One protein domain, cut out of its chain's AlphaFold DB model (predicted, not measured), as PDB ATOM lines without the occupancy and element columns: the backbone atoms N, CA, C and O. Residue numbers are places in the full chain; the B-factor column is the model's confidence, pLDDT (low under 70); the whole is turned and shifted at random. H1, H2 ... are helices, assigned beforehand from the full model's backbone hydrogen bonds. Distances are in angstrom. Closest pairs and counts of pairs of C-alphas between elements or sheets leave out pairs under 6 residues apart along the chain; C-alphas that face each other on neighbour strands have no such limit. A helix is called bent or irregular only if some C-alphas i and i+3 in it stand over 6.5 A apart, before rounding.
ATOM      1  N   ASN A   4     250.828 252.149 245.659       56.81
ATOM      2  CA  ASN A   4     252.237 252.484 245.411       56.81
ATOM      3  C   ASN A   4     252.568 252.754 243.932       56.81
ATOM      4  O   ASN A   4     253.518 253.481 243.655       56.81
ATOM      5  N   ASP A   5     251.782 252.232 242.987       63.56
ATOM      6  CA  ASP A   5     252.007 252.454 241.552       63.56
ATOM      7  C   ASP A   5     251.586 253.870 241.141       63.56
ATOM      8  O   ASP A   5     252.174 254.462 240.244       63.56
ATOM      9  N   ILE A   6     250.571 254.430 241.807       66.56
ATOM     10  CA  ILE A   6     250.018 255.751 241.481       66.56
ATOM     11  C   ILE A   6     250.991 256.860 241.890       66.56
ATOM     12  O   ILE A   6     251.242 257.772 241.109       66.56
ATOM     13  N   LEU A   7     251.561 256.776 243.096       68.25
ATOM     14  CA  LEU A   7     252.544 257.747 243.592       68.25
ATOM     15  C   LEU A   7     253.796 257.786 242.708       68.25
ATOM     16  O   LEU A   7     254.230 258.868 242.321       68.25
ATOM     17  N   LYS A   8     254.315 256.613 242.324       75.31
ATOM     18  CA  LYS A   8     255.461 256.501 241.411       75.31
ATOM     19  C   LYS A   8     255.160 257.066 240.021       75.31
ATOM     20  O   LYS A   8     255.998 257.753 239.448       75.31
ATOM     21  N   ASP A   9     253.955 256.826 239.502       76.50
ATOM     22  CA  ASP A   9     253.521 257.348 238.199       76.50
ATOM     23  C   ASP A   9     253.435 258.886 238.197       76.50
ATOM     24  O   ASP A   9     253.831 259.528 237.224       76.50
ATOM     25  N   TYR A  10     252.983 259.498 239.297       75.56
ATOM     26  CA  TYR A  10     252.995 260.957 239.446       75.56
ATOM     27  C   TYR A  10     254.409 261.521 239.578       75.56
ATOM     28  O   TYR A  10     254.713 262.547 238.975       75.56
ATOM     29  N   GLU A  11     255.277 260.867 240.347       80.56
ATOM     30  CA  GLU A  11     256.664 261.302 240.505       80.56
ATOM     31  C   GLU A  11     257.408 261.293 239.160       80.56
ATOM     32  O   GLU A  11     258.055 262.277 238.798       80.56
ATOM     33  N   GLN A  12     257.245 260.226 238.375       83.81
ATOM     34  CA  GLN A  12     257.826 260.114 237.037       83.81
ATOM     35  C   GLN A  12     257.308 261.206 236.093       83.81
ATOM     36  O   GLN A  12     258.094 261.839 235.384       83.81
ATOM     37  N   GLN A  13     256.002 261.480 236.125       86.00
ATOM     38  CA  GLN A  13     255.414 262.574 235.360       86.00
ATOM     39  C   GLN A  13     256.028 263.929 235.751       86.00
ATOM     40  O   GLN A  13     256.369 264.726 234.878       86.00
ATOM     41  N   TYR A  14     256.195 264.198 237.050       87.69
ATOM     42  CA  TYR A  14     256.794 265.446 237.523       87.69
ATOM     43  C   TYR A  14     258.265 265.588 237.128       87.69
ATOM     44  O   TYR A  14     258.680 266.700 236.815       87.69
ATOM     45  N   LYS A  15     259.037 264.497 237.085       87.62
ATOM     46  CA  LYS A  15     260.419 264.527 236.575       87.62
ATOM     47  C   LYS A  15     260.464 264.897 235.092       87.62
ATOM     48  O   LYS A  15     261.254 265.740 234.692       87.62
ATOM     49  N   CYS A  16     259.558 264.346 234.285       88.12
ATOM     50  CA  CYS A  16     259.493 264.665 232.854       88.12
ATOM     51  C   CYS A  16     258.987 266.095 232.582       88.12
ATOM     52  O   CYS A  16     259.371 266.714 231.593       88.12
ATOM     53  N   LEU A  17     258.114 266.625 233.444       90.88
ATOM     54  CA  LEU A  17     257.589 267.989 233.331       90.88
ATOM     55  C   LEU A  17     258.583 269.060 233.785       90.88
ATOM     56  O   LEU A  17     258.537 270.181 233.278       90.88
ATOM     57  N   PHE A  18     259.436 268.744 234.755       92.31
ATOM     58  CA  PHE A  18     260.346 269.693 235.385       92.31
ATOM     59  C   PHE A  18     261.788 269.191 235.266       92.31
ATOM     60  O   PHE A  18     262.310 268.655 236.235       92.31
ATOM     61  N   PRO A  19     262.444 269.379 234.103       86.75
ATOM     62  CA  PRO A  19     263.885 269.151 233.975       86.75
ATOM     63  C   PRO A  19     264.737 270.110 234.825       86.75
ATOM     64  O   PRO A  19     265.931 269.894 234.962       86.75
ATOM     65  N   ASP A  20     264.150 271.180 235.367       88.88
ATOM     66  CA  ASP A  20     264.811 272.056 236.335       88.88
ATOM     67  C   ASP A  20     264.560 271.541 237.757       88.88
ATOM     68  O   ASP A  20     263.435 271.623 238.263       88.88
ATOM     69  N   ASP A  21     265.615 271.051 238.412       87.75
ATOM     70  CA  ASP A  21     265.549 270.469 239.755       87.75
ATOM     71  C   ASP A  21     265.034 271.449 240.816       87.75
ATOM     72  O   ASP A  21     264.334 271.047 241.749       87.75
ATOM     73  N   THR A  22     265.317 272.749 240.670       91.88
ATOM     74  CA  THR A  22     264.843 273.764 241.622       91.88
ATOM     75  C   THR A  22     263.326 273.905 241.544       91.88
ATOM     76  O   THR A  22     262.632 273.835 242.560       91.88
ATOM     77  N   LEU A  23     262.786 273.997 240.324       91.25
ATOM     78  CA  LEU A  23     261.346 274.074 240.091       91.25
ATOM     79  C   LEU A  23     260.647 272.742 240.397       91.25
ATOM     80  O   LEU A  23     259.502 272.749 240.857       91.25
ATOM     81  N   HIS A  24     261.334 271.613 240.200       91.88
ATOM     82  CA  HIS A  24     260.860 270.288 240.592       91.88
ATOM     83  C   HIS A  24     260.678 270.177 242.118       91.88
ATOM     84  O   HIS A  24     259.619 269.764 242.596       91.88
ATOM     85  N   GLN A  25     261.660 270.614 242.908       89.62
ATOM     86  CA  GLN A  25     261.541 270.640 244.370       89.62
ATOM     87  C   GLN A  25     260.444 271.608 244.838       89.62
ATOM     88  O   GLN A  25     259.628 271.256 245.696       89.62
ATOM     89  N   GLU A  26     260.349 272.798 244.230       91.25
ATOM     90  CA  GLU A  26     259.281 273.760 244.532       91.25
ATOM     91  C   GLU A  26     257.883 273.156 244.323       91.25
ATOM     92  O   GLU A  26     257.002 273.321 245.179       91.25
ATOM     93  N   ILE A  27     257.655 272.436 243.213       90.06
ATOM     94  CA  ILE A  27     256.340 271.841 242.944       90.06
ATOM     95  C   ILE A  27     256.010 270.703 243.914       90.06
ATOM     96  O   ILE A  27     254.857 270.599 244.344       90.06
ATOM     97  N   LEU A  28     256.995 269.894 244.314       88.06
ATOM     98  CA  LEU A  28     256.803 268.830 245.302       88.06
ATOM     99  C   LEU A  28     256.404 269.402 246.668       88.06
ATOM    100  O   LEU A  28     255.389 268.984 247.233       88.06
ATOM    101  N   ILE A  29     257.125 270.415 247.156       88.44
ATOM    102  CA  ILE A  29     256.806 271.099 248.419       88.44
ATOM    103  C   ILE A  29     255.409 271.732 248.351       88.44
ATOM    104  O   ILE A  29     254.616 271.623 249.291       88.44
ATOM    105  N   ASN A  30     255.070 272.383 247.234       88.50
ATOM    106  CA  ASN A  30     253.753 272.990 247.061       88.50
ATOM    107  C   ASN A  30     252.628 271.937 247.062       88.50
ATOM    108  O   ASN A  30     251.598 272.138 247.707       88.50
ATOM    109  N   ASN A  31     252.833 270.798 246.393       86.19
ATOM    110  CA  ASN A  31     251.879 269.689 246.375       86.19
ATOM    111  C   ASN A  31     251.671 269.064 247.765       86.19
ATOM    112  O   ASN A  31     250.562 268.630 248.057       86.19
ATOM    113  N   GLN A  32     252.685 269.049 248.634       86.56
ATOM    114  CA  GLN A  32     252.545 268.581 250.021       86.56
ATOM    115  C   GLN A  32     251.759 269.568 250.899       86.56
ATOM    116  O   GLN A  32     250.932 269.161 251.714       86.56
ATOM    117  N   LYS A  33     251.979 270.878 250.726       87.62
ATOM    118  CA  LYS A  33     251.291 271.929 251.504       87.62
ATOM    119  C   LYS A  33     249.824 272.104 251.112       87.62
ATOM    120  O   LYS A  33     249.001 272.527 251.923       87.62
ATOM    121  N   MET A  34     249.487 271.804 249.866       86.19
ATOM    122  CA  MET A  34     248.168 272.054 249.294       86.19
ATOM    123  C   MET A  34     247.023 271.283 249.983       86.19
ATOM    124  O   MET A  34     246.065 271.948 250.383       86.19
ATOM    125  N   PRO A  35     247.109 269.956 250.221       84.88
ATOM    126  CA  PRO A  35     246.112 269.221 251.002       84.88
ATOM    127  C   PRO A  35     245.912 269.792 252.408       84.88
ATOM    128  O   PRO A  35     244.780 269.907 252.867       84.88
ATOM    129  N   ILE A  36     246.998 270.207 253.069       88.19
ATOM    130  CA  ILE A  36     246.946 270.793 254.415       88.19
ATOM    131  C   ILE A  36     246.159 272.107 254.390       88.19
ATOM    132  O   ILE A  36     245.285 272.328 255.226       88.19
ATOM    133  N   ASN A  37     246.436 272.975 253.415       87.56
ATOM    134  CA  ASN A  37     245.725 274.243 253.272       87.56
ATOM    135  C   ASN A  37     244.248 274.034 252.917       87.56
ATOM    136  O   ASN A  37     243.396 274.707 253.488       87.56
ATOM    137  N   MET A  38     243.927 273.082 252.036       85.25
ATOM    138  CA  MET A  38     242.536 272.719 251.731       85.25
ATOM    139  C   MET A  38     241.798 272.213 252.965       85.25
ATOM    140  O   MET A  38     240.688 272.655 253.236       85.25
ATOM    141  N   PHE A  39     242.425 271.324 253.734       87.31
ATOM    142  CA  PHE A  39     241.836 270.772 254.947       87.31
ATOM    143  C   PHE A  39     241.546 271.862 255.986       87.31
ATOM    144  O   PHE A  39     240.443 271.920 256.526       87.31
ATOM    145  N   LYS A  40     242.489 272.792 256.201       89.38
ATOM    146  CA  LYS A  40     242.273 273.966 257.064       89.38
ATOM    147  C   LYS A  40     241.084 274.809 256.599       89.38
ATOM    148  O   LYS A  40     240.268 275.202 257.425       89.38
ATOM    149  N   MET A  41     240.967 275.060 255.292       88.06
ATOM    150  CA  MET A  41     239.831 275.805 254.743       88.06
ATOM    151  C   MET A  41     238.506 275.078 254.982       88.06
ATOM    152  O   MET A  41     237.552 275.712 255.419       88.06
ATOM    153  N   ILE A  42     238.453 273.761 254.747       86.50
ATOM    154  CA  ILE A  42     237.256 272.947 254.999       86.50
ATOM    155  C   ILE A  42     236.821 273.082 256.461       86.50
ATOM    156  O   ILE A  42     235.652 273.340 256.714       86.50
ATOM    157  N   ILE A  43     237.751 272.986 257.417       89.00
ATOM    158  CA  ILE A  43     237.433 273.150 258.843       89.00
ATOM    159  C   ILE A  43     236.846 274.535 259.126       89.00
ATOM    160  O   ILE A  43     235.798 274.630 259.761       89.00
ATOM    161  N   ILE A  44     237.493 275.604 258.648       89.19
ATOM    162  CA  ILE A  44     237.035 276.983 258.876       89.19
ATOM    163  C   ILE A  44     235.611 277.171 258.342       89.19
ATOM    164  O   ILE A  44     234.754 277.700 259.047       89.19
ATOM    165  N   PHE A  45     235.335 276.708 257.123       85.50
ATOM    166  CA  PHE A  45     234.009 276.850 256.527       85.50
ATOM    167  C   PHE A  45     232.952 275.981 257.199       85.50
ATOM    168  O   PHE A  45     231.829 276.444 257.374       85.50
ATOM    169  N   SER A  46     233.305 274.772 257.640       84.25
ATOM    170  CA  SER A  46     232.406 273.938 258.440       84.25
ATOM    171  C   SER A  46     232.031 274.622 259.755       84.25
ATOM    172  O   SER A  46     230.863 274.610 260.125       84.25
ATOM    173  N   ILE A  47     232.986 275.271 260.433       88.75
ATOM    174  CA  ILE A  47     232.708 276.043 261.654       88.75
ATOM    175  C   ILE A  47     231.772 277.214 261.345       88.75
ATOM    176  O   ILE A  47     230.782 277.389 262.046       88.75
ATOM    177  N   ILE A  48     232.041 277.991 260.289       86.38
ATOM    178  CA  ILE A  48     231.172 279.110 259.885       86.38
ATOM    179  C   ILE A  48     229.748 278.614 259.610       86.38
ATOM    180  O   ILE A  48     228.789 279.219 260.090       86.38
ATOM    181  N   LEU A  49     229.604 277.505 258.881       81.12
ATOM    182  CA  LEU A  49     228.308 276.912 258.563       81.12
ATOM    183  C   LEU A  49     227.560 276.483 259.834       81.12
ATOM    184  O   LEU A  49     226.411 276.872 260.018       81.12
ATOM    185  N   VAL A  50     228.220 275.742 260.731       83.94
ATOM    186  CA  VAL A  50     227.624 275.286 261.999       83.94
ATOM    187  C   VAL A  50     227.211 276.473 262.863       83.94
ATOM    188  O   VAL A  50     226.074 276.520 263.313       83.94
ATOM    189  N   THR A  51     228.081 277.468 263.047       85.00
ATOM    190  CA  THR A  51     227.766 278.669 263.835       85.00
ATOM    191  C   THR A  51     226.581 279.431 263.249       85.00
ATOM    192  O   THR A  51     225.708 279.869 263.992       85.00
ATOM    193  N   THR A  52     226.512 279.547 261.921       81.38
ATOM    194  CA  THR A  52     225.396 280.207 261.230       81.38
ATOM    195  C   THR A  52     224.077 279.486 261.486       81.38
ATOM    196  O   THR A  52     223.091 280.137 261.813       81.38
ATOM    197  N   ILE A  53     224.076 278.152 261.405       77.88
ATOM    198  CA  ILE A  53     222.904 277.317 261.695       77.88
ATOM    199  C   ILE A  53     222.491 277.446 263.173       77.88
ATOM    200  O   ILE A  53     221.318 277.608 263.490       77.88
ATOM    201  N   THR A  54     223.443 277.424 264.106       81.88
ATOM    202  CA  THR A  54     223.144 277.558 265.541       81.88
ATOM    203  C   THR A  54     222.537 278.924 265.873       81.88
ATOM    204  O   THR A  54     221.558 279.010 266.617       81.88
ATOM    205  N   ILE A  55     223.076 280.002 265.293       81.62
ATOM    206  CA  ILE A  55     222.524 281.354 265.450       81.62
ATOM    207  C   ILE A  55     221.136 281.436 264.809       81.62
ATOM    208  O   ILE A  55     220.233 282.029 265.394       81.62
ATOM    209  N   SER A  56     220.933 280.809 263.646       76.69
ATOM    210  CA  SER A  56     219.648 280.836 262.946       76.69
ATOM    211  C   SER A  56     218.534 280.152 263.752       76.69
ATOM    212  O   SER A  56     217.395 280.607 263.709       76.69
ATOM    213  N   PHE A  57     218.840 279.127 264.556       77.25
ATOM    214  CA  PHE A  57     217.873 278.531 265.495       77.25
ATOM    215  C   PHE A  57     217.502 279.430 266.684       77.25
ATOM    216  O   PHE A  57     216.521 279.157 267.369       77.25
ATOM    217  N   SER A  58     218.267 280.492 266.945       80.12
ATOM    218  CA  SER A  58     218.084 281.365 268.114       80.12
ATOM    219  C   SER A  58     217.325 282.662 267.800       80.12
ATOM    220  O   SER A  58     217.156 283.502 268.681       80.12
ATOM    221  N   ILE A  59     216.905 282.863 266.547       84.25
ATOM    222  CA  ILE A  59     216.298 284.106 266.045       84.25
ATOM    223  C   ILE A  59     214.965 283.776 265.350       84.25
ATOM    224  O   ILE A  59     214.757 282.652 264.899       84.25
ATOM    225  N   SER A  60     214.054 284.751 265.254       83.81
ATOM    226  CA  SER A  60     212.773 284.597 264.552       83.81
ATOM    227  C   SER A  60     212.935 284.136 263.096       83.81
ATOM    228  O   SER A  60     213.858 284.552 262.392       83.81
ATOM    229  N   GLU A  61     212.000 283.300 262.631       77.62
ATOM    230  CA  GLU A  61     212.032 282.631 261.321       77.62
ATOM    231  C   GLU A  61     212.340 283.532 260.108       77.62
ATOM    232  O   GLU A  61     213.207 283.145 259.320       77.62
ATOM    233  N   PRO A  62     211.742 284.729 259.925       80.19
ATOM    234  CA  PRO A  62     212.049 285.551 258.751       80.19
ATOM    235  C   PRO A  62     213.475 286.118 258.782       80.19
ATOM    236  O   PRO A  62     214.143 286.186 257.752       80.19
ATOM    237  N   ILE A  63     213.979 286.483 259.964       80.88
ATOM    238  CA  ILE A  63     215.337 287.021 260.125       80.88
ATOM    239  C   ILE A  63     216.365 285.891 259.993       80.88
ATOM    240  O   ILE A  63     217.372 286.042 259.306       80.88
ATOM    241  N   SER A  64     216.077 284.745 260.609       81.75
ATOM    242  CA  SER A  64     216.855 283.510 260.515       81.75
ATOM    243  C   SER A  64     217.040 283.063 259.059       81.75
ATOM    244  O   SER A  64     218.166 282.815 258.618       81.75
ATOM    245  N   TYR A  65     215.952 283.069 258.283       81.88
ATOM    246  CA  TYR A  65     215.948 282.724 256.864       81.88
ATOM    247  C   TYR A  65     216.839 283.649 256.020       81.88
ATOM    248  O   TYR A  65     217.690 283.173 255.259       81.88
ATOM    249  N   ILE A  66     216.676 284.969 256.166       82.12
ATOM    250  CA  ILE A  66     217.470 285.965 255.429       82.12
ATOM    251  C   ILE A  66     218.950 285.836 255.794       82.12
ATOM    252  O   ILE A  66     219.811 285.838 254.910       82.12
ATOM    253  N   LEU A  67     219.253 285.690 257.085       82.38
ATOM    254  CA  LEU A  67     220.615 285.576 257.595       82.38
ATOM    255  C   LEU A  67     221.313 284.315 257.064       82.38
ATOM    256  O   LEU A  67     222.431 284.410 256.553       82.38
ATOM    257  N   ALA A  68     220.647 283.157 257.106       80.56
ATOM    258  CA  ALA A  68     221.200 281.894 256.625       80.56
ATOM    259  C   ALA A  68     221.522 281.932 255.121       80.56
ATOM    260  O   ALA A  68     222.637 281.584 254.724       80.56
ATOM    261  N   ASN A  69     220.590 282.404 254.285       82.62
ATOM    262  CA  ASN A  69     220.806 282.508 252.838       82.62
ATOM    263  C   ASN A  69     221.884 283.543 252.491       82.62
ATOM    264  O   ASN A  69     222.758 283.276 251.670       82.62
ATOM    265  N   THR A  70     221.881 284.703 253.153       82.38
ATOM    266  CA  THR A  70     222.882 285.752 252.906       82.38
ATOM    267  C   THR A  70     224.289 285.270 253.250       82.38
ATOM    268  O   THR A  70     225.208 285.407 252.440       82.38
ATOM    269  N   ILE A  71     224.472 284.648 254.420       84.19
ATOM    270  CA  ILE A  71     225.772 284.093 254.816       84.19
ATOM    271  C   ILE A  71     226.194 282.982 253.856       84.19
ATOM    272  O   ILE A  71     227.346 282.956 253.428       84.19
ATOM    273  N   PHE A  72     225.272 282.104 253.455       83.31
ATOM    274  CA  PHE A  72     225.545 281.060 252.472       83.31
ATOM    275  C   PHE A  72     226.082 281.632 251.148       83.31
ATOM    276  O   PHE A  72     227.141 281.207 250.671       83.31
ATOM    277  N   PHE A  73     225.417 282.648 250.592       82.94
ATOM    278  CA  PHE A  73     225.833 283.289 249.343       82.94
ATOM    279  C   PHE A  73     227.118 284.116 249.462       82.94
ATOM    280  O   PHE A  73     227.762 284.353 248.444       82.94
ATOM    281  N   ILE A  74     227.542 284.516 250.665       84.88
ATOM    282  CA  ILE A  74     228.855 285.146 250.905       84.88
ATOM    283  C   ILE A  74     229.955 284.085 251.046       84.88
ATOM    284  O   ILE A  74     231.044 284.217 250.479       84.88
ATOM    285  N   VAL A  75     229.676 283.007 251.780       83.38
ATOM    286  CA  VAL A  75     230.635 281.933 252.064       83.38
ATOM    287  C   VAL A  75     231.037 281.192 250.787       83.38
ATOM    288  O   VAL A  75     232.220 280.902 250.599       83.38
ATOM    289  N   MET A  76     230.100 280.934 249.871       80.19
ATOM    290  CA  MET A  76     230.380 280.193 248.633       80.19
ATOM    291  C   MET A  76     231.422 280.877 247.716       80.19
ATOM    292  O   MET A  76     232.418 280.236 247.359       80.19
ATOM    293  N   PRO A  77     231.304 282.178 247.381       82.81
ATOM    294  CA  PRO A  77     232.355 282.924 246.691       82.81
ATOM    295  C   PRO A  77     233.689 282.945 247.444       82.81
ATOM    296  O   PRO A  77     234.744 282.830 246.815       82.81
ATOM    297  N   MET A  78     233.671 283.049 248.781       84.56
ATOM    298  CA  MET A  78     234.901 283.004 249.579       84.56
ATOM    299  C   MET A  78     235.617 281.656 249.429       84.56
ATOM    300  O   MET A  78     236.829 281.642 249.200       84.56
ATOM    301  N   ILE A  79     234.896 280.529 249.474       84.44
ATOM    302  CA  ILE A  79     235.459 279.193 249.202       84.44
ATOM    303  C   ILE A  79     236.139 279.165 247.826       84.44
ATOM    304  O   ILE A  79     237.272 278.685 247.698       84.44
ATOM    305  N   GLY A  80     235.483 279.722 246.804       82.38
ATOM    306  CA  GLY A  80     236.041 279.843 245.457       82.38
ATOM    307  C   GLY A  80     237.341 280.652 245.428       82.38
ATOM    308  O   GLY A  80     238.354 280.191 244.893       82.38
ATOM    309  N   PHE A  81     237.358 281.820 246.069       86.00
ATOM    310  CA  PHE A  81     238.537 282.684 246.149       86.00
ATOM    311  C   PHE A  81     239.724 282.002 246.844       86.00
ATOM    312  O   PHE A  81     240.852 282.032 246.339       86.00
ATOM    313  N   PHE A  82     239.489 281.341 247.979       85.44
ATOM    314  CA  PHE A  82     240.542 280.618 248.694       85.44
ATOM    315  C   PHE A  82     241.067 279.428 247.897       85.44
ATOM    316  O   PHE A  82     242.282 279.222 247.842       85.44
ATOM    317  N   THR A  83     240.184 278.694 247.219       84.06
ATOM    318  CA  THR A  83     240.581 277.631 246.291       84.06
ATOM    319  C   THR A  83     241.508 278.199 245.216       84.06
ATOM    320  O   THR A  83     242.636 277.734 245.071       84.06
ATOM    321  N   ILE A  84     241.126 279.284 244.535       86.94
ATOM    322  CA  ILE A  84     241.984 279.934 243.527       86.94
ATOM    323  C   ILE A  84     243.345 280.313 244.121       86.94
ATOM    324  O   ILE A  84     244.381 280.040 243.511       86.94
ATOM    325  N   LYS A  85     243.371 280.893 245.327       86.75
ATOM    326  CA  LYS A  85     244.611 281.276 246.015       86.75
ATOM    327  C   LYS A  85     245.531 280.077 246.266       86.75
ATOM    328  O   LYS A  85     246.729 280.190 246.021       86.75
ATOM    329  N   ILE A  86     244.989 278.937 246.699       84.75
ATOM    330  CA  ILE A  86     245.758 277.705 246.939       84.75
ATOM    331  C   ILE A  86     246.357 277.166 245.628       84.75
ATOM    332  O   ILE A  86     247.531 276.799 245.583       84.75
ATOM    333  N   TYR A  87     245.581 277.154 244.542       84.44
ATOM    334  CA  TYR A  87     246.039 276.638 243.245       84.44
ATOM    335  C   TYR A  87     246.946 277.620 242.478       84.44
ATOM    336  O   TYR A  87     247.710 277.200 241.601       84.44
ATOM    337  N   LYS A  88     246.915 278.919 242.807       87.25
ATOM    338  CA  LYS A  88     247.714 279.962 242.141       87.25
ATOM    339  C   LYS A  88     249.213 279.670 242.199       87.25
ATOM    340  O   LYS A  88     249.887 279.809 241.180       87.25
ATOM    341  N   SER A  89     249.724 279.218 243.345       85.00
ATOM    342  CA  SER A  89     251.148 278.898 243.528       85.00
ATOM    343  C   SER A  89     251.620 277.813 242.558       85.00
ATOM    344  O   SER A  89     252.621 277.992 241.867       85.00
ATOM    345  N   LYS A  90     250.834 276.738 242.406       87.44
ATOM    346  CA  LYS A  90     251.096 275.676 241.424       87.44
ATOM    347  C   LYS A  90     251.123 276.229 239.999       87.44
ATOM    348  O   LYS A  90     252.049 275.942 239.248       87.44
ATOM    349  N   SER A  91     250.142 277.058 239.636       89.06
ATOM    350  CA  SER A  91     250.077 277.662 238.298       89.06
ATOM    351  C   SER A  91     251.310 278.515 237.982       89.06
ATOM    352  O   SER A  91     251.811 278.474 236.861       89.06
ATOM    353  N   ILE A  92     251.828 279.261 238.963       91.44
ATOM    354  CA  ILE A  92     253.035 280.080 238.795       91.44
ATOM    355  C   ILE A  92     254.252 279.198 238.499       91.44
ATOM    356  O   ILE A  92     254.984 279.496 237.557       91.44
ATOM    357  N   ILE A  93     254.441 278.109 239.249       91.94
ATOM    358  CA  ILE A  93     255.572 277.186 239.064       91.94
ATOM    359  C   ILE A  93     255.523 276.548 237.665       91.94
ATOM    360  O   ILE A  93     256.504 276.597 236.927       91.94
ATOM    361  N   PHE A  94     254.351 276.060 237.244       91.81
ATOM    362  CA  PHE A  94     254.152 275.522 235.891       91.81
ATOM    363  C   PHE A  94     254.436 276.560 234.795       91.81
ATOM    364  O   PHE A  94     255.106 276.253 233.814       91.81
ATOM    365  N   LYS A  95     253.982 277.810 234.967       92.88
ATOM    366  CA  LYS A  95     254.261 278.894 234.011       92.88
ATOM    367  C   LYS A  95     255.749 279.231 233.930       92.88
ATOM    368  O   LYS A  95     256.237 279.483 232.831       92.88
ATOM    369  N   LYS A  96     256.458 279.258 235.064       94.75
ATOM    370  CA  LYS A  96     257.912 279.478 235.093       94.75
ATOM    371  C   LYS A  96     258.638 278.370 234.334       94.75
ATOM    372  O   LYS A  96     259.445 278.684 233.466       94.75
ATOM    373  N   GLN A  97     258.296 277.110 234.606       93.56
ATOM    374  CA  GLN A  97     258.880 275.963 233.911       93.56
ATOM    375  C   GLN A  97     258.633 276.045 232.407       93.56
ATOM    376  O   GLN A  97     259.577 275.997 231.631       93.56
ATOM    377  N   TYR A  98     257.380 276.244 231.995       94.00
ATOM    378  CA  TYR A  98     257.026 276.329 230.581       94.00
ATOM    379  C   TYR A  98     257.791 277.445 229.855       94.00
ATOM    380  O   TYR A  98     258.312 277.223 228.769       94.00
ATOM    381  N   LYS A  99     257.935 278.623 230.479       94.81
ATOM    382  CA  LYS A  99     258.747 279.717 229.925       94.81
ATOM    383  C   LYS A  99     260.218 279.336 229.753       94.81
ATOM    384  O   LYS A  99     260.795 279.721 228.748       94.81
ATOM    385  N   LYS A 100     260.811 278.600 230.701       93.62
ATOM    386  CA  LYS A 100     262.194 278.115 230.572       93.62
ATOM    387  C   LYS A 100     262.340 277.113 229.428       93.62
ATOM    388  O   LYS A 100     263.275 277.234 228.654       93.62
ATOM    389  N   LEU A 101     261.396 276.178 229.282       93.38
ATOM    390  CA  LEU A 101     261.429 275.193 228.192       93.38
ATOM    391  C   LEU A 101     261.391 275.857 226.809       93.38
ATOM    392  O   LEU A 101     262.076 275.406 225.902       93.38
ATOM    393  N   LEU A 102     260.630 276.946 226.660       93.88
ATOM    394  CA  LEU A 102     260.545 277.698 225.403       93.88
ATOM    395  C   LEU A 102     261.852 278.402 225.001       93.88
ATOM    396  O   LEU A 102     261.993 278.756 223.838       93.88
ATOM    397  N   LEU A 103     262.793 278.621 225.927       94.00
ATOM    398  CA  LEU A 103     264.100 279.204 225.591       94.00
ATOM    399  C   LEU A 103     265.004 278.209 224.845       94.00
ATOM    400  O   LEU A 103     265.870 278.624 224.086       94.00
ATOM    401  N   GLU A 104     264.782 276.909 225.045       91.94
ATOM    402  CA  GLU A 104     265.523 275.804 224.428       91.94
ATOM    403  C   GLU A 104     264.527 274.851 223.733       91.94
ATOM    404  O   GLU A 104     264.471 273.651 224.014       91.94
ATOM    405  N   GLU A 105     263.686 275.400 222.847       89.94
ATOM    406  CA  GLU A 105     262.545 274.681 222.259       89.94
ATOM    407  C   GLU A 105     262.951 273.404 221.509       89.94
ATOM    408  O   GLU A 105     262.290 272.374 221.660       89.94
ATOM    409  N   GLU A 106     264.048 273.433 220.748       88.19
ATOM    410  CA  GLU A 106     264.519 272.260 219.997       88.19
ATOM    411  C   GLU A 106     264.891 271.094 220.919       88.19
ATOM    412  O   GLU A 106     264.539 269.947 220.646       88.19
ATOM    413  N   LYS A 107     265.529 271.398 222.052       88.50
ATOM    414  CA  LYS A 107     265.954 270.412 223.050       88.50
ATOM    415  C   LYS A 107     264.788 269.891 223.890       88.50
ATOM    416  O   LYS A 107     264.767 268.717 224.247       88.50
ATOM    417  N   TYR A 108     263.807 270.742 224.202       91.75
ATOM    418  CA  TYR A 108     262.704 270.407 225.112       91.75
ATOM    419  C   TYR A 108     261.338 270.236 224.435       91.75
ATOM    420  O   TYR A 108     260.289 270.318 225.086       91.75
ATOM    421  N   LYS A 109     261.319 269.967 223.127       92.50
ATOM    422  CA  LYS A 109     260.094 269.844 222.323       92.50
ATOM    423  C   LYS A 109     259.066 268.888 222.933       92.50
ATOM    424  O   LYS A 109     257.874 269.195 222.992       92.50
ATOM    425  N   MET A 110     259.510 267.734 223.431       93.25
ATOM    426  CA  MET A 110     258.614 266.718 223.992       93.25
ATOM    427  C   MET A 110     258.046 267.127 225.358       93.25
ATOM    428  O   MET A 110     256.867 266.899 225.634       93.25
ATOM    429  N   GLN A 111     258.841 267.803 226.184       93.38
ATOM    430  CA  GLN A 111     258.428 268.367 227.467       93.38
ATOM    431  C   GLN A 111     257.411 269.499 227.256       93.38
ATOM    432  O   GLN A 111     256.417 269.576 227.979       93.38
ATOM    433  N   ILE A 112     257.597 270.337 226.229       93.69
ATOM    434  CA  ILE A 112     256.638 271.384 225.836       93.69
ATOM    435  C   ILE A 112     255.290 270.761 225.456       93.69
ATOM    436  O   ILE A 112     254.255 271.177 225.983       93.69
ATOM    437  N   ILE A 113     255.289 269.725 224.607       93.62
ATOM    438  CA  ILE A 113     254.065 269.000 224.217       93.62
ATOM    439  C   ILE A 113     253.372 268.403 225.452       93.62
ATOM    440  O   ILE A 113     252.147 268.501 225.585       93.62
ATOM    441  N   LEU A 114     254.139 267.831 226.386       93.81
ATOM    442  CA  LEU A 114     253.610 267.276 227.634       93.81
ATOM    443  C   LEU A 114     252.902 268.347 228.485       93.81
ATOM    444  O   LEU A 114     251.785 268.118 228.959       93.81
ATOM    445  N   HIS A 115     253.508 269.530 228.637       94.25
ATOM    446  CA  HIS A 115     252.904 270.673 229.341       94.25
ATOM    447  C   HIS A 115     251.618 271.153 228.664       94.25
ATOM    448  O   HIS A 115     250.597 271.322 229.334       94.25
ATOM    449  N   GLN A 116     251.634 271.329 227.341       93.00
ATOM    450  CA  GLN A 116     250.466 271.786 226.581       93.00
ATOM    451  C   GLN A 116     249.291 270.813 226.693       93.00
ATOM    452  O   GLN A 116     248.142 271.236 226.850       93.00
ATOM    453  N   GLN A 117     249.563 269.506 226.646       92.94
ATOM    454  CA  GLN A 117     248.527 268.488 226.780       92.94
ATOM    455  C   GLN A 117     247.827 268.574 228.144       92.94
ATOM    456  O   GLN A 117     246.595 268.555 228.200       92.94
ATOM    457  N   LEU A 118     248.596 268.706 229.230       90.69
ATOM    458  CA  LEU A 118     248.043 268.849 230.579       90.69
ATOM    459  C   LEU A 118     247.287 270.163 230.742       90.69
ATOM    460  O   LEU A 118     246.163 270.165 231.235       90.69
ATOM    461  N   GLN A 119     247.844 271.269 230.248       91.38
ATOM    462  CA  GLN A 119     247.189 272.571 230.311       91.38
ATOM    463  C   GLN A 119     245.850 272.573 229.562       91.38
ATOM    464  O   GLN A 119     244.873 273.154 230.037       91.38
ATOM    465  N   LYS A 120     245.781 271.918 228.395       92.44
ATOM    466  CA  LYS A 120     244.545 271.788 227.614       92.44
ATOM    467  C   LYS A 120     243.495 270.967 228.360       92.44
ATOM    468  O   LYS A 120     242.327 271.357 228.368       92.44
ATOM    469  N   PHE A 121     243.908 269.864 228.983       93.00
ATOM    470  CA  PHE A 121     243.034 269.036 229.815       93.00
ATOM    471  C   PHE A 121     242.475 269.835 231.001       93.00
ATOM    472  O   PHE A 121     241.255 269.948 231.137       93.00
ATOM    473  N   ASP A 122     243.349 270.470 231.786       88.88
ATOM    474  CA  ASP A 122     242.964 271.251 232.964       88.88
ATOM    475  C   ASP A 122     242.042 272.416 232.588       88.88
ATOM    476  O   ASP A 122     240.997 272.614 233.205       88.88
ATOM    477  N   LYS A 123     242.379 273.177 231.535       90.00
ATOM    478  CA  LYS A 123     241.561 274.312 231.077       90.00
ATOM    479  C   LYS A 123     240.154 273.867 230.678       90.00
ATOM    480  O   LYS A 123     239.189 274.516 231.071       90.00
ATOM    481  N   ARG A 124     240.033 272.775 229.914       92.69
ATOM    482  CA  ARG A 124     238.738 272.237 229.476       92.69
ATOM    483  C   ARG A 124     237.860 271.888 230.675       92.69
ATOM    484  O   ARG A 124     236.722 272.340 230.743       92.69
ATOM    485  N   TRP A 125     238.388 271.106 231.611       92.81
ATOM    486  CA  TRP A 125     237.614 270.647 232.762       92.81
ATOM    487  C   TRP A 125     237.293 271.776 233.739       92.81
ATOM    488  O   TRP A 125     236.163 271.843 234.209       92.81
ATOM    489  N   ASN A 126     238.213 272.720 233.955       88.81
ATOM    490  CA  ASN A 126     237.939 273.909 234.765       88.81
ATOM    491  C   ASN A 126     236.772 274.732 234.204       88.81
ATOM    492  O   ASN A 126     235.930 275.181 234.975       88.81
ATOM    493  N   ILE A 127     236.691 274.903 232.878       89.94
ATOM    494  CA  ILE A 127     235.566 275.601 232.235       89.94
ATOM    495  C   ILE A 127     234.257 274.838 232.460       89.94
ATOM    496  O   ILE A 127     233.264 275.446 232.848       89.94
ATOM    497  N   ILE A 128     234.261 273.515 232.261       90.50
ATOM    498  CA  ILE A 128     233.068 272.678 232.448       90.50
ATOM    499  C   ILE A 128     232.571 272.776 233.899       90.50
ATOM    500  O   ILE A 128     231.421 273.151 234.121       90.50
ATOM    501  N   PHE A 129     233.439 272.530 234.886       88.75
ATOM    502  CA  PHE A 129     233.072 272.621 236.302       88.75
ATOM    503  C   PHE A 129     232.580 274.021 236.686       88.75
ATOM    504  O   PHE A 129     231.548 274.142 237.344       88.75
ATOM    505  N   ALA A 130     233.268 275.078 236.241       87.19
ATOM    506  CA  ALA A 130     232.860 276.450 236.522       87.19
ATOM    507  C   ALA A 130     231.487 276.773 235.917       87.19
ATOM    508  O   ALA A 130     230.648 277.350 236.600       87.19
ATOM    509  N   SER A 131     231.230 276.364 234.670       88.69
ATOM    510  CA  SER A 131     229.951 276.624 233.999       88.69
ATOM    511  C   SER A 131     228.769 275.977 234.728       88.69
ATOM    512  O   SER A 131     227.759 276.639 234.960       88.69
ATOM    513  N   CYS A 132     228.917 274.729 235.180       89.69
ATOM    514  CA  CYS A 132     227.874 274.043 235.940       89.69
ATOM    515  C   CYS A 132     227.645 274.687 237.311       89.69
ATOM    516  O   CYS A 132     226.498 274.898 237.697       89.69
ATOM    517  N   LEU A 133     228.713 275.059 238.024       85.38
ATOM    518  CA  LEU A 133     228.591 275.741 239.315       85.38
ATOM    519  C   LEU A 133     227.930 277.116 239.183       85.38
ATOM    520  O   LEU A 133     227.076 277.452 240.001       85.38
ATOM    521  N   ILE A 134     228.270 277.888 238.145       88.81
ATOM    522  CA  ILE A 134     227.639 279.186 237.864       88.81
ATOM    523  C   ILE A 134     226.149 278.990 237.580       88.81
ATOM    524  O   ILE A 134     225.327 279.696 238.156       88.81
ATOM    525  N   PHE A 135     225.793 278.004 236.754       89.31
ATOM    526  CA  PHE A 135     224.399 277.707 236.430       89.31
ATOM    527  C   PHE A 135     223.567 277.369 237.680       89.31
ATOM    528  O   PHE A 135     222.520 277.972 237.905       89.31
ATOM    529  N   ILE A 136     224.064 276.472 238.538       89.38
ATOM    530  CA  ILE A 136     223.389 276.093 239.794       89.38
ATOM    531  C   ILE A 136     223.296 277.288 240.752       89.38
ATOM    532  O   ILE A 136     222.259 277.497 241.378       89.38
ATOM    533  N   SER A 137     224.358 278.095 240.837       87.06
ATOM    534  CA  SER A 137     224.381 279.308 241.663       87.06
ATOM    535  C   SER A 137     223.314 280.307 241.224       87.06
ATOM    536  O   SER A 137     222.593 280.827 242.066       87.06
ATOM    537  N   ILE A 138     223.172 280.544 239.916       90.19
ATOM    538  CA  ILE A 138     222.164 281.464 239.374       90.19
ATOM    539  C   ILE A 138     220.754 280.977 239.712       90.19
ATOM    540  O   ILE A 138     219.954 281.762 240.209       90.19
ATOM    541  N   LEU A 139     220.454 279.692 239.498       90.00
ATOM    542  CA  LEU A 139     219.141 279.131 239.834       90.00
ATOM    543  C   LEU A 139     218.828 279.260 241.330       90.00
ATOM    544  O   LEU A 139     217.715 279.629 241.698       90.00
ATOM    545  N   SER A 140     219.817 278.995 242.187       89.56
ATOM    546  CA  SER A 140     219.689 279.145 243.638       89.56
ATOM    547  C   SER A 140     219.410 280.599 244.038       89.56
ATOM    548  O   SER A 140     218.474 280.860 244.788       89.56
ATOM    549  N   VAL A 141     220.151 281.565 243.484       88.69
ATOM    550  CA  VAL A 141     219.946 282.997 243.763       88.69
ATOM    551  C   VAL A 141     218.589 283.488 243.256       88.69
ATOM    552  O   VAL A 141     217.914 284.230 243.962       88.69
ATOM    553  N   LEU A 142     218.160 283.067 242.062       89.69
ATOM    554  CA  LEU A 142     216.853 283.445 241.516       89.69
ATOM    555  C   LEU A 142     215.704 282.957 242.402       89.69
ATOM    556  O   LEU A 142     214.763 283.711 242.637       89.69
ATOM    557  N   LEU A 143     215.799 281.735 242.933       88.06
ATOM    558  CA  LEU A 143     214.817 281.219 243.888       88.06
ATOM    559  C   LEU A 143     214.812 282.012 245.189       88.06
ATOM    560  O   LEU A 143     213.741 282.335 245.686       88.06
ATOM    561  N   PHE A 144     215.985 282.380 245.705       87.50
ATOM    562  CA  PHE A 144     216.068 283.216 246.901       87.50
ATOM    563  C   PHE A 144     215.402 284.582 246.692       87.50
ATOM    564  O   PHE A 144     214.637 285.035 247.537       87.50
ATOM    565  N   ILE A 145     215.639 285.224 245.545       86.25
ATOM    566  CA  ILE A 145     214.982 286.492 245.198       86.25
ATOM    567  C   ILE A 145     213.462 286.304 245.075       86.25
ATOM    568  O   ILE A 145     212.709 287.142 245.566       86.25
ATOM    569  N   GLY A 146     213.005 285.212 244.456       86.12
ATOM    570  CA  GLY A 146     211.580 284.884 244.349       86.12
ATOM    571  C   GLY A 146     210.908 284.713 245.713       86.12
ATOM    572  O   GLY A 146     209.865 285.316 245.959       86.12
ATOM    573  N   ASP A 147     211.545 283.974 246.624       85.88
ATOM    574  CA  ASP A 147     211.061 283.784 247.995       85.88
ATOM    575  C   ASP A 147     210.934 285.122 248.747       85.88
ATOM    576  O   ASP A 147     209.935 285.353 249.431       85.88
ATOM    577  N   LEU A 148     211.899 286.038 248.575       85.50
ATOM    578  CA  LEU A 148     211.845 287.378 249.174       85.50
ATOM    579  C   LEU A 148     210.675 288.218 248.641       85.50
ATOM    580  O   LEU A 148     210.024 288.910 249.421       85.50
ATOM    581  N   ILE A 149     210.396 288.160 247.334       86.31
ATOM    582  CA  ILE A 149     209.288 288.906 246.710       86.31
ATOM    583  C   ILE A 149     207.936 288.375 247.199       86.31
ATOM    584  O   ILE A 149     207.034 289.154 247.503       86.31
ATOM    585  N   GLU A 150     207.797 287.054 247.311       88.19
ATOM    586  CA  GLU A 150     206.558 286.407 247.749       88.19
ATOM    587  C   GLU A 150     206.397 286.366 249.278       88.19
ATOM    588  O   GLU A 150     205.405 285.830 249.773       88.19
ATOM    589  N   SER A 151     207.346 286.931 250.038       81.25
ATOM    590  CA  SER A 151     207.384 286.877 251.508       81.25
ATOM    591  C   SER A 151     207.315 285.444 252.060       81.25
ATOM    592  O   SER A 151     206.741 285.195 253.122       81.25
ATOM    593  N   LYS A 152     207.900 284.487 251.330       79.56
ATOM    594  CA  LYS A 152     207.986 283.077 251.720       79.56
ATOM    595  C   LYS A 152     209.319 282.800 252.404       79.56
ATOM    596  O   LYS A 152     210.369 283.280 251.992       79.56
ATOM    597  N   THR A 153     209.290 281.953 253.426       78.75
ATOM    598  CA  THR A 153     210.485 281.459 254.120       78.75
ATOM    599  C   THR A 153     210.703 279.993 253.764       78.75
ATOM    600  O   THR A 153     210.344 279.092 254.520       78.75
ATOM    601  N   SER A 154     211.244 279.743 252.571       78.81
ATOM    602  CA  SER A 154     211.500 278.391 252.065       78.81
ATOM    603  C   SER A 154     212.994 278.138 251.929       78.81
ATOM    604  O   SER A 154     213.691 278.867 251.241       78.81
ATOM    605  N   TYR A 155     213.510 277.049 252.499       74.38
ATOM    606  CA  TYR A 155     214.917 276.652 252.319       74.38
ATOM    607  C   TYR A 155     215.226 276.069 250.920       74.38
ATOM    608  O   TYR A 155     216.323 275.549 250.691       74.38
ATOM    609  N   ALA A 156     214.290 276.170 249.968       81.00
ATOM    610  CA  ALA A 156     214.452 275.724 248.586       81.00
ATOM    611  C   ALA A 156     215.699 276.284 247.866       81.00
ATOM    612  O   ALA A 156     216.335 275.499 247.160       81.00
ATOM    613  N   PRO A 157     216.127 277.554 248.045       84.19
ATOM    614  CA  PRO A 157     217.323 278.085 247.386       84.19
ATOM    615  C   PRO A 157     218.601 277.316 247.743       84.19
ATOM    616  O   PRO A 157     219.367 276.915 246.860       84.19
ATOM    617  N   ILE A 158     218.810 277.059 249.038       80.88
ATOM    618  CA  ILE A 158     219.961 276.309 249.558       80.88
ATOM    619  C   ILE A 158     219.860 274.839 249.140       80.88
ATOM    620  O   ILE A 158     220.836 274.247 248.676       80.88
ATOM    621  N   LEU A 159     218.667 274.250 249.255       83.31
ATOM    622  CA  LEU A 159     218.433 272.847 248.922       83.31
ATOM    623  C   LEU A 159     218.659 272.577 247.427       83.31
ATOM    624  O   LEU A 159     219.312 271.593 247.074       83.31
ATOM    625  N   LEU A 160     218.223 273.488 246.553       87.19
ATOM    626  CA  LEU A 160     218.488 273.422 245.118       87.19
ATOM    627  C   LEU A 160     219.981 273.543 244.809       87.19
ATOM    628  O   LEU A 160     220.480 272.810 243.955       87.19
ATOM    629  N   PHE A 161     220.719 274.401 245.519       85.19
ATOM    630  CA  PHE A 161     222.168 274.464 245.349       85.19
ATOM    631  C   PHE A 161     222.832 273.122 245.680       85.19
ATOM    632  O   PHE A 161     223.649 272.637 244.897       85.19
ATOM    633  N   PHE A 162     222.476 272.494 246.805       82.94
ATOM    634  CA  PHE A 162     223.058 271.210 247.209       82.94
ATOM    635  C   PHE A 162     222.648 270.060 246.288       82.94
ATOM    636  O   PHE A 162     223.515 269.318 245.824       82.94
ATOM    637  N   MET A 163     221.358 269.918 245.977       88.25
ATOM    638  CA  MET A 163     220.883 268.850 245.091       88.25
ATOM    639  C   MET A 163     221.394 269.033 243.665       88.25
ATOM    640  O   MET A 163     221.880 268.074 243.070       88.25
ATOM    641  N   GLY A 164     221.363 270.261 243.141       83.75
ATOM    642  CA  GLY A 164     221.959 270.596 241.851       83.75
ATOM    643  C   GLY A 164     223.449 270.271 241.842       83.75
ATOM    644  O   GLY A 164     223.928 269.583 240.944       83.75
ATOM    645  N   SER A 165     224.177 270.664 242.888       82.69
ATOM    646  CA  SER A 165     225.592 270.317 243.025       82.69
ATOM    647  C   SER A 165     225.793 268.806 242.971       82.69
ATOM    648  O   SER A 165     226.567 268.342 242.150       82.69
ATOM    649  N   ILE A 166     225.059 268.004 243.738       86.50
ATOM    650  CA  ILE A 166     225.196 266.539 243.719       86.50
ATOM    651  C   ILE A 166     224.883 265.959 242.327       86.50
ATOM    652  O   ILE A 166     225.685 265.195 241.783       86.50
ATOM    653  N   LEU A 167     223.752 266.349 241.733       87.56
ATOM    654  CA  LEU A 167     223.259 265.807 240.463       87.56
ATOM    655  C   LEU A 167     224.150 266.159 239.270       87.56
ATOM    656  O   LEU A 167     224.318 265.330 238.380       87.56
ATOM    657  N   PHE A 168     224.739 267.355 239.246       84.75
ATOM    658  CA  PHE A 168     225.624 267.773 238.158       84.75
ATOM    659  C   PHE A 168     227.090 267.412 238.427       84.75
ATOM    660  O   PHE A 168     227.791 266.981 237.515       84.75
ATOM    661  N   ILE A 169     227.578 267.533 239.664       84.06
ATOM    662  CA  ILE A 169     228.999 267.331 239.983       84.06
ATOM    663  C   ILE A 169     229.383 265.847 239.926       84.06
ATOM    664  O   ILE A 169     230.464 265.537 239.426       84.06
ATOM    665  N   ILE A 170     228.525 264.915 240.365       84.69
ATOM    666  CA  ILE A 170     228.859 263.478 240.345       84.69
ATOM    667  C   ILE A 170     229.100 262.965 238.910       84.69
ATOM    668  O   ILE A 170     230.182 262.421 238.657       84.69
ATOM    669  N   PRO A 171     228.184 263.158 237.936       86.69
ATOM    670  CA  PRO A 171     228.431 262.758 236.550       86.69
ATOM    671  C   PRO A 171     229.652 263.450 235.937       86.69
ATOM    672  O   PRO A 171     230.421 262.816 235.210       86.69
ATOM    673  N   LEU A 172     229.880 264.727 236.267       90.75
ATOM    674  CA  LEU A 172     231.063 265.461 235.815       90.75
ATOM    675  C   LEU A 172     232.359 264.855 236.353       90.75
ATOM    676  O   LEU A 172     233.315 264.721 235.593       90.75
ATOM    677  N   PHE A 173     232.397 264.434 237.620       88.12
ATOM    678  CA  PHE A 173     233.553 263.728 238.175       88.12
ATOM    679  C   PHE A 173     233.804 262.402 237.463       88.12
ATOM    680  O   PHE A 173     234.950 262.090 237.142       88.12
ATOM    681  N   ILE A 174     232.756 261.631 237.170       89.44
ATOM    682  CA  ILE A 174     232.892 260.375 236.422       89.44
ATOM    683  C   ILE A 174     233.498 260.653 235.040       89.44
ATOM    684  O   ILE A 174     234.496 260.030 234.664       89.44
ATOM    685  N   GLY A 175     232.955 261.634 234.311       90.88
ATOM    686  CA  GLY A 175     233.492 262.071 233.023       90.88
ATOM    687  C   GLY A 175     234.948 262.538 233.120       90.88
ATOM    688  O   GLY A 175     235.779 262.141 232.298       90.88
ATOM    689  N   PHE A 176     235.277 263.306 234.162       93.00
ATOM    690  CA  PHE A 176     236.623 263.797 234.443       93.00
ATOM    691  C   PHE A 176     237.605 262.645 234.619       93.00
ATOM    692  O   PHE A 176     238.647 262.630 233.972       93.00
ATOM    693  N   PHE A 177     237.276 261.640 235.434       90.94
ATOM    694  CA  PHE A 177     238.159 260.495 235.655       90.94
ATOM    695  C   PHE A 177     238.351 259.644 234.396       90.94
ATOM    696  O   PHE A 177     239.449 259.129 234.163       90.94
ATOM    697  N   ILE A 178     237.314 259.496 233.568       91.44
ATOM    698  CA  ILE A 178     237.419 258.790 232.286       91.44
ATOM    699  C   ILE A 178     238.374 259.535 231.347       91.44
ATOM    700  O   ILE A 178     239.279 258.924 230.771       91.44
ATOM    701  N   ASP A 179     238.207 260.847 231.202       91.50
ATOM    702  CA  ASP A 179     239.055 261.661 230.328       91.50
ATOM    703  C   ASP A 179     240.482 261.792 230.890       91.50
ATOM    704  O   ASP A 179     241.453 261.727 230.137       91.50
ATOM    705  N   LEU A 180     240.640 261.843 232.218       91.00
ATOM    706  CA  LEU A 180     241.936 261.824 232.903       91.00
ATOM    707  C   LEU A 180     242.714 260.547 232.579       91.00
ATOM    708  O   LEU A 180     243.902 260.617 232.261       91.00
ATOM    709  N   LYS A 181     242.057 259.378 232.600       89.50
ATOM    710  CA  LYS A 181     242.687 258.105 232.204       89.50
ATOM    711  C   LYS A 181     243.180 258.156 230.757       89.50
ATOM    712  O   LYS A 181     244.303 257.732 230.479       89.50
ATOM    713  N   LYS A 182     242.375 258.706 229.839       89.94
ATOM    714  CA  LYS A 182     242.768 258.888 228.430       89.94
ATOM    715  C   LYS A 182     243.950 259.853 228.298       89.94
ATOM    716  O   LYS A 182     244.895 259.562 227.567       89.94
ATOM    717  N   CYS A 183     243.925 260.963 229.033       90.94
ATOM    718  CA  CYS A 183     245.001 261.948 229.057       90.94
ATOM    719  C   CYS A 183     246.309 261.348 229.592       90.94
ATOM    720  O   CYS A 183     247.350 261.491 228.955       90.94
ATOM    721  N   ARG A 184     246.270 260.602 230.704       89.62
ATOM    722  CA  ARG A 184     247.455 259.927 231.261       89.62
ATOM    723  C   ARG A 184     248.046 258.895 230.307       89.62
ATOM    724  O   ARG A 184     249.264 258.826 230.195       89.62
ATOM    725  N   LYS A 185     247.220 258.137 229.574       89.12
ATOM    726  CA  LYS A 185     247.728 257.188 228.568       89.12
ATOM    727  C   LYS A 185     248.576 257.898 227.505       89.12
ATOM    728  O   LYS A 185     249.701 257.481 227.264       89.12
ATOM    729  N   LYS A 186     248.069 259.004 226.949       90.38
ATOM    730  CA  LYS A 186     248.803 259.832 225.976       90.38
ATOM    731  C   LYS A 186     250.060 260.469 226.578       90.38
ATOM    732  O   LYS A 186     251.108 260.475 225.947       90.38
ATOM    733  N   ALA A 187     249.973 260.952 227.820       90.50
ATOM    734  CA  ALA A 187     251.118 261.532 228.523       90.50
ATOM    735  C   ALA A 187     252.260 260.517 228.695       90.50
ATOM    736  O   ALA A 187     253.408 260.847 228.424       90.50
ATOM    737  N   ARG A 188     251.953 259.260 229.040       88.81
ATOM    738  CA  ARG A 188     252.963 258.195 229.169       88.81
ATOM    739  C   ARG A 188     253.703 257.893 227.867       88.81
ATOM    740  O   ARG A 188     254.873 257.534 227.902       88.81
ATOM    741  N   GLU A 189     253.037 258.005 226.722       91.19
ATOM    742  CA  GLU A 189     253.688 257.819 225.419       91.19
ATOM    743  C   GLU A 189     254.723 258.921 225.147       91.19
ATOM    744  O   GLU A 189     255.781 258.643 224.589       91.19
ATOM    745  N   ILE A 190     254.453 260.149 225.596       90.81
ATOM    746  CA  ILE A 190     255.391 261.278 225.522       90.81
ATOM    747  C   ILE A 190     256.525 261.111 226.542       90.81
ATOM    748  O   ILE A 190     257.688 261.258 226.184       90.81
ATOM    749  N   GLU A 191     256.205 260.744 227.787       90.88
ATOM    750  CA  GLU A 191     257.186 260.490 228.856       90.88
ATOM    751  C   GLU A 191     258.202 259.410 228.450       90.88
ATOM    752  O   GLU A 191     259.399 259.578 228.663       90.88
ATOM    753  N   LYS A 192     257.753 258.326 227.800       89.81
ATOM    754  CA  LYS A 192     258.653 257.284 227.273       89.81
ATOM    755  C   LYS A 192     259.641 257.823 226.242       89.81
ATOM    756  O   LYS A 192     260.793 257.407 226.256       89.81
ATOM    757  N   LYS A 193     259.198 258.727 225.364       90.38
ATOM    758  CA  LYS A 193     260.071 259.355 224.363       90.38
ATOM    759  C   LYS A 193     261.103 260.262 225.032       90.38
ATOM    760  O   LYS A 193     262.281 260.100 224.768       90.38
ATOM    761  N   ILE A 194     260.680 261.092 225.990       88.94
ATOM    762  CA  ILE A 194     261.589 261.937 226.786       88.94
ATOM    763  C   ILE A 194     262.680 261.097 227.465       88.94
ATOM    764  O   ILE A 194     263.851 261.454 227.427       88.94
ATOM    765  N   LEU A 195     262.302 259.982 228.096       87.56
ATOM    766  CA  LEU A 195     263.262 259.123 228.791       87.56
ATOM    767  C   LEU A 195     264.248 258.446 227.836       87.56
ATOM    768  O   LEU A 195     265.416 258.324 228.185       87.56
ATOM    769  N   PHE A 196     263.785 258.029 226.656       87.50
ATOM    770  CA  PHE A 196     264.643 257.457 225.621       87.50
ATOM    771  C   PHE A 196     265.635 258.491 225.071       87.50
ATOM    772  O   PHE A 196     266.824 258.201 224.966       87.50
ATOM    773  N   ASP A 197     265.163 259.705 224.788       81.38
ATOM    774  CA  ASP A 197     266.004 260.800 224.296       81.38
ATOM    775  C   ASP A 197     267.068 261.177 225.340       81.38
ATOM    776  O   ASP A 197     268.244 261.287 225.011       81.38
ATOM    777  N   ASN A 198     266.688 261.261 226.620       81.38
ATOM    778  CA  ASN A 198     267.616 261.544 227.719       81.38
ATOM    779  C   ASN A 198     268.630 260.419 227.982       81.38
ATOM    780  O   ASN A 198     269.685 260.692 228.540       81.38
ATOM    781  N   SER A 199     268.311 259.160 227.662       75.25
ATOM    782  CA  SER A 199     269.259 258.046 227.817       75.25
ATOM    783  C   SER A 199     270.275 257.945 226.679       75.25
ATOM    784  O   SER A 199     271.269 257.240 226.825       75.25
ATOM    785  N   ASN A 200     270.009 258.617 225.557       60.88
ATOM    786  CA  ASN A 200     270.843 258.599 224.355       60.88
ATOM    787  C   ASN A 200     271.603 259.921 224.127       60.88
ATOM    788  O   ASN A 200     272.295 260.041 223.115       60.88
ATOM    789  N   ALA A 201     271.438 260.899 225.022       57.56
ATOM    790  CA  ALA A 201     272.120 262.194 225.033       57.56
ATOM    791  C   ALA A 201     273.266 262.187 226.052       57.56
ATOM    792  O   ALA A 201     274.291 262.845 225.770       57.56
TER     793      ALA A 201
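What this domain is: This is residues 4 to 201 of the 201 residues of the protein "DUF2721 domain-containing protein" of Crenarchaeota archaeon (UniProt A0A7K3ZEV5). Two long helical hairpins, H2 with H3 and H4 with H5, run side by side as a rod with few contacts between them, and the short helix H1 is set crosswise near one end. The 198 printed residues hold five named helices, H1 to H5 in that order, and no named strand: all helix. The whole is loose, with a radius of gyration of the C-alphas of 22.2 A, and spans 75 by 33 by 27 A.

How they stand to each other: H1, residues 4 to 17, touches H5, residues 156 to 199, with residues 13 to 16 alone, closest at the C-alphas of Cys 16 and Glu 191, 6.2 A. H2, residues 21 to 56, was assigned by its hydrogen bonds as one helix but is bent: C-alphas 32 and 35 are 6.5 A apart, and its arms H2a, residues 21 to 32, and H2b, residues 35 to 56, stand at 28 degrees. H2b forms a hairpin with H3, residues 61 to 104, at a shallow tilt of 11 degrees; their closest C-alphas, Ser 56 and Ser 64, are 4.6 A apart. H3 touches H4, residues 109 to 149, closest at the C-alphas of Leu 101 and Ile 112, 6.6 A. H4 and H5 form a hairpin at 3 degrees, closest at the C-alphas of Ser 140 and Pro 157, 4.6 A. H2b is apart from H4 and H5. Each O i to N i+4 pair is within hydrogen-bond range in H1, H2a, H2b and H4, against 35 of 40 in H3 and 38 of 40 in H5.

Where its parts are: H1 begins at C-alpha 4, (252.237, 252.484, 245.411). H2b is 31.3 A long, H3 65.3 A, H4 59.5 A and H5 61.2 A. H5 ends at C-alpha 199, (269.259, 258.046, 227.817).

The domain as a whole: The C-alphas farthest apart, Ser 60 and Asn 200, are 75.3 A apart. The printed part has no cut and no long link. Residues 4 to 7 and 200 to 201 are under pLDDT 70.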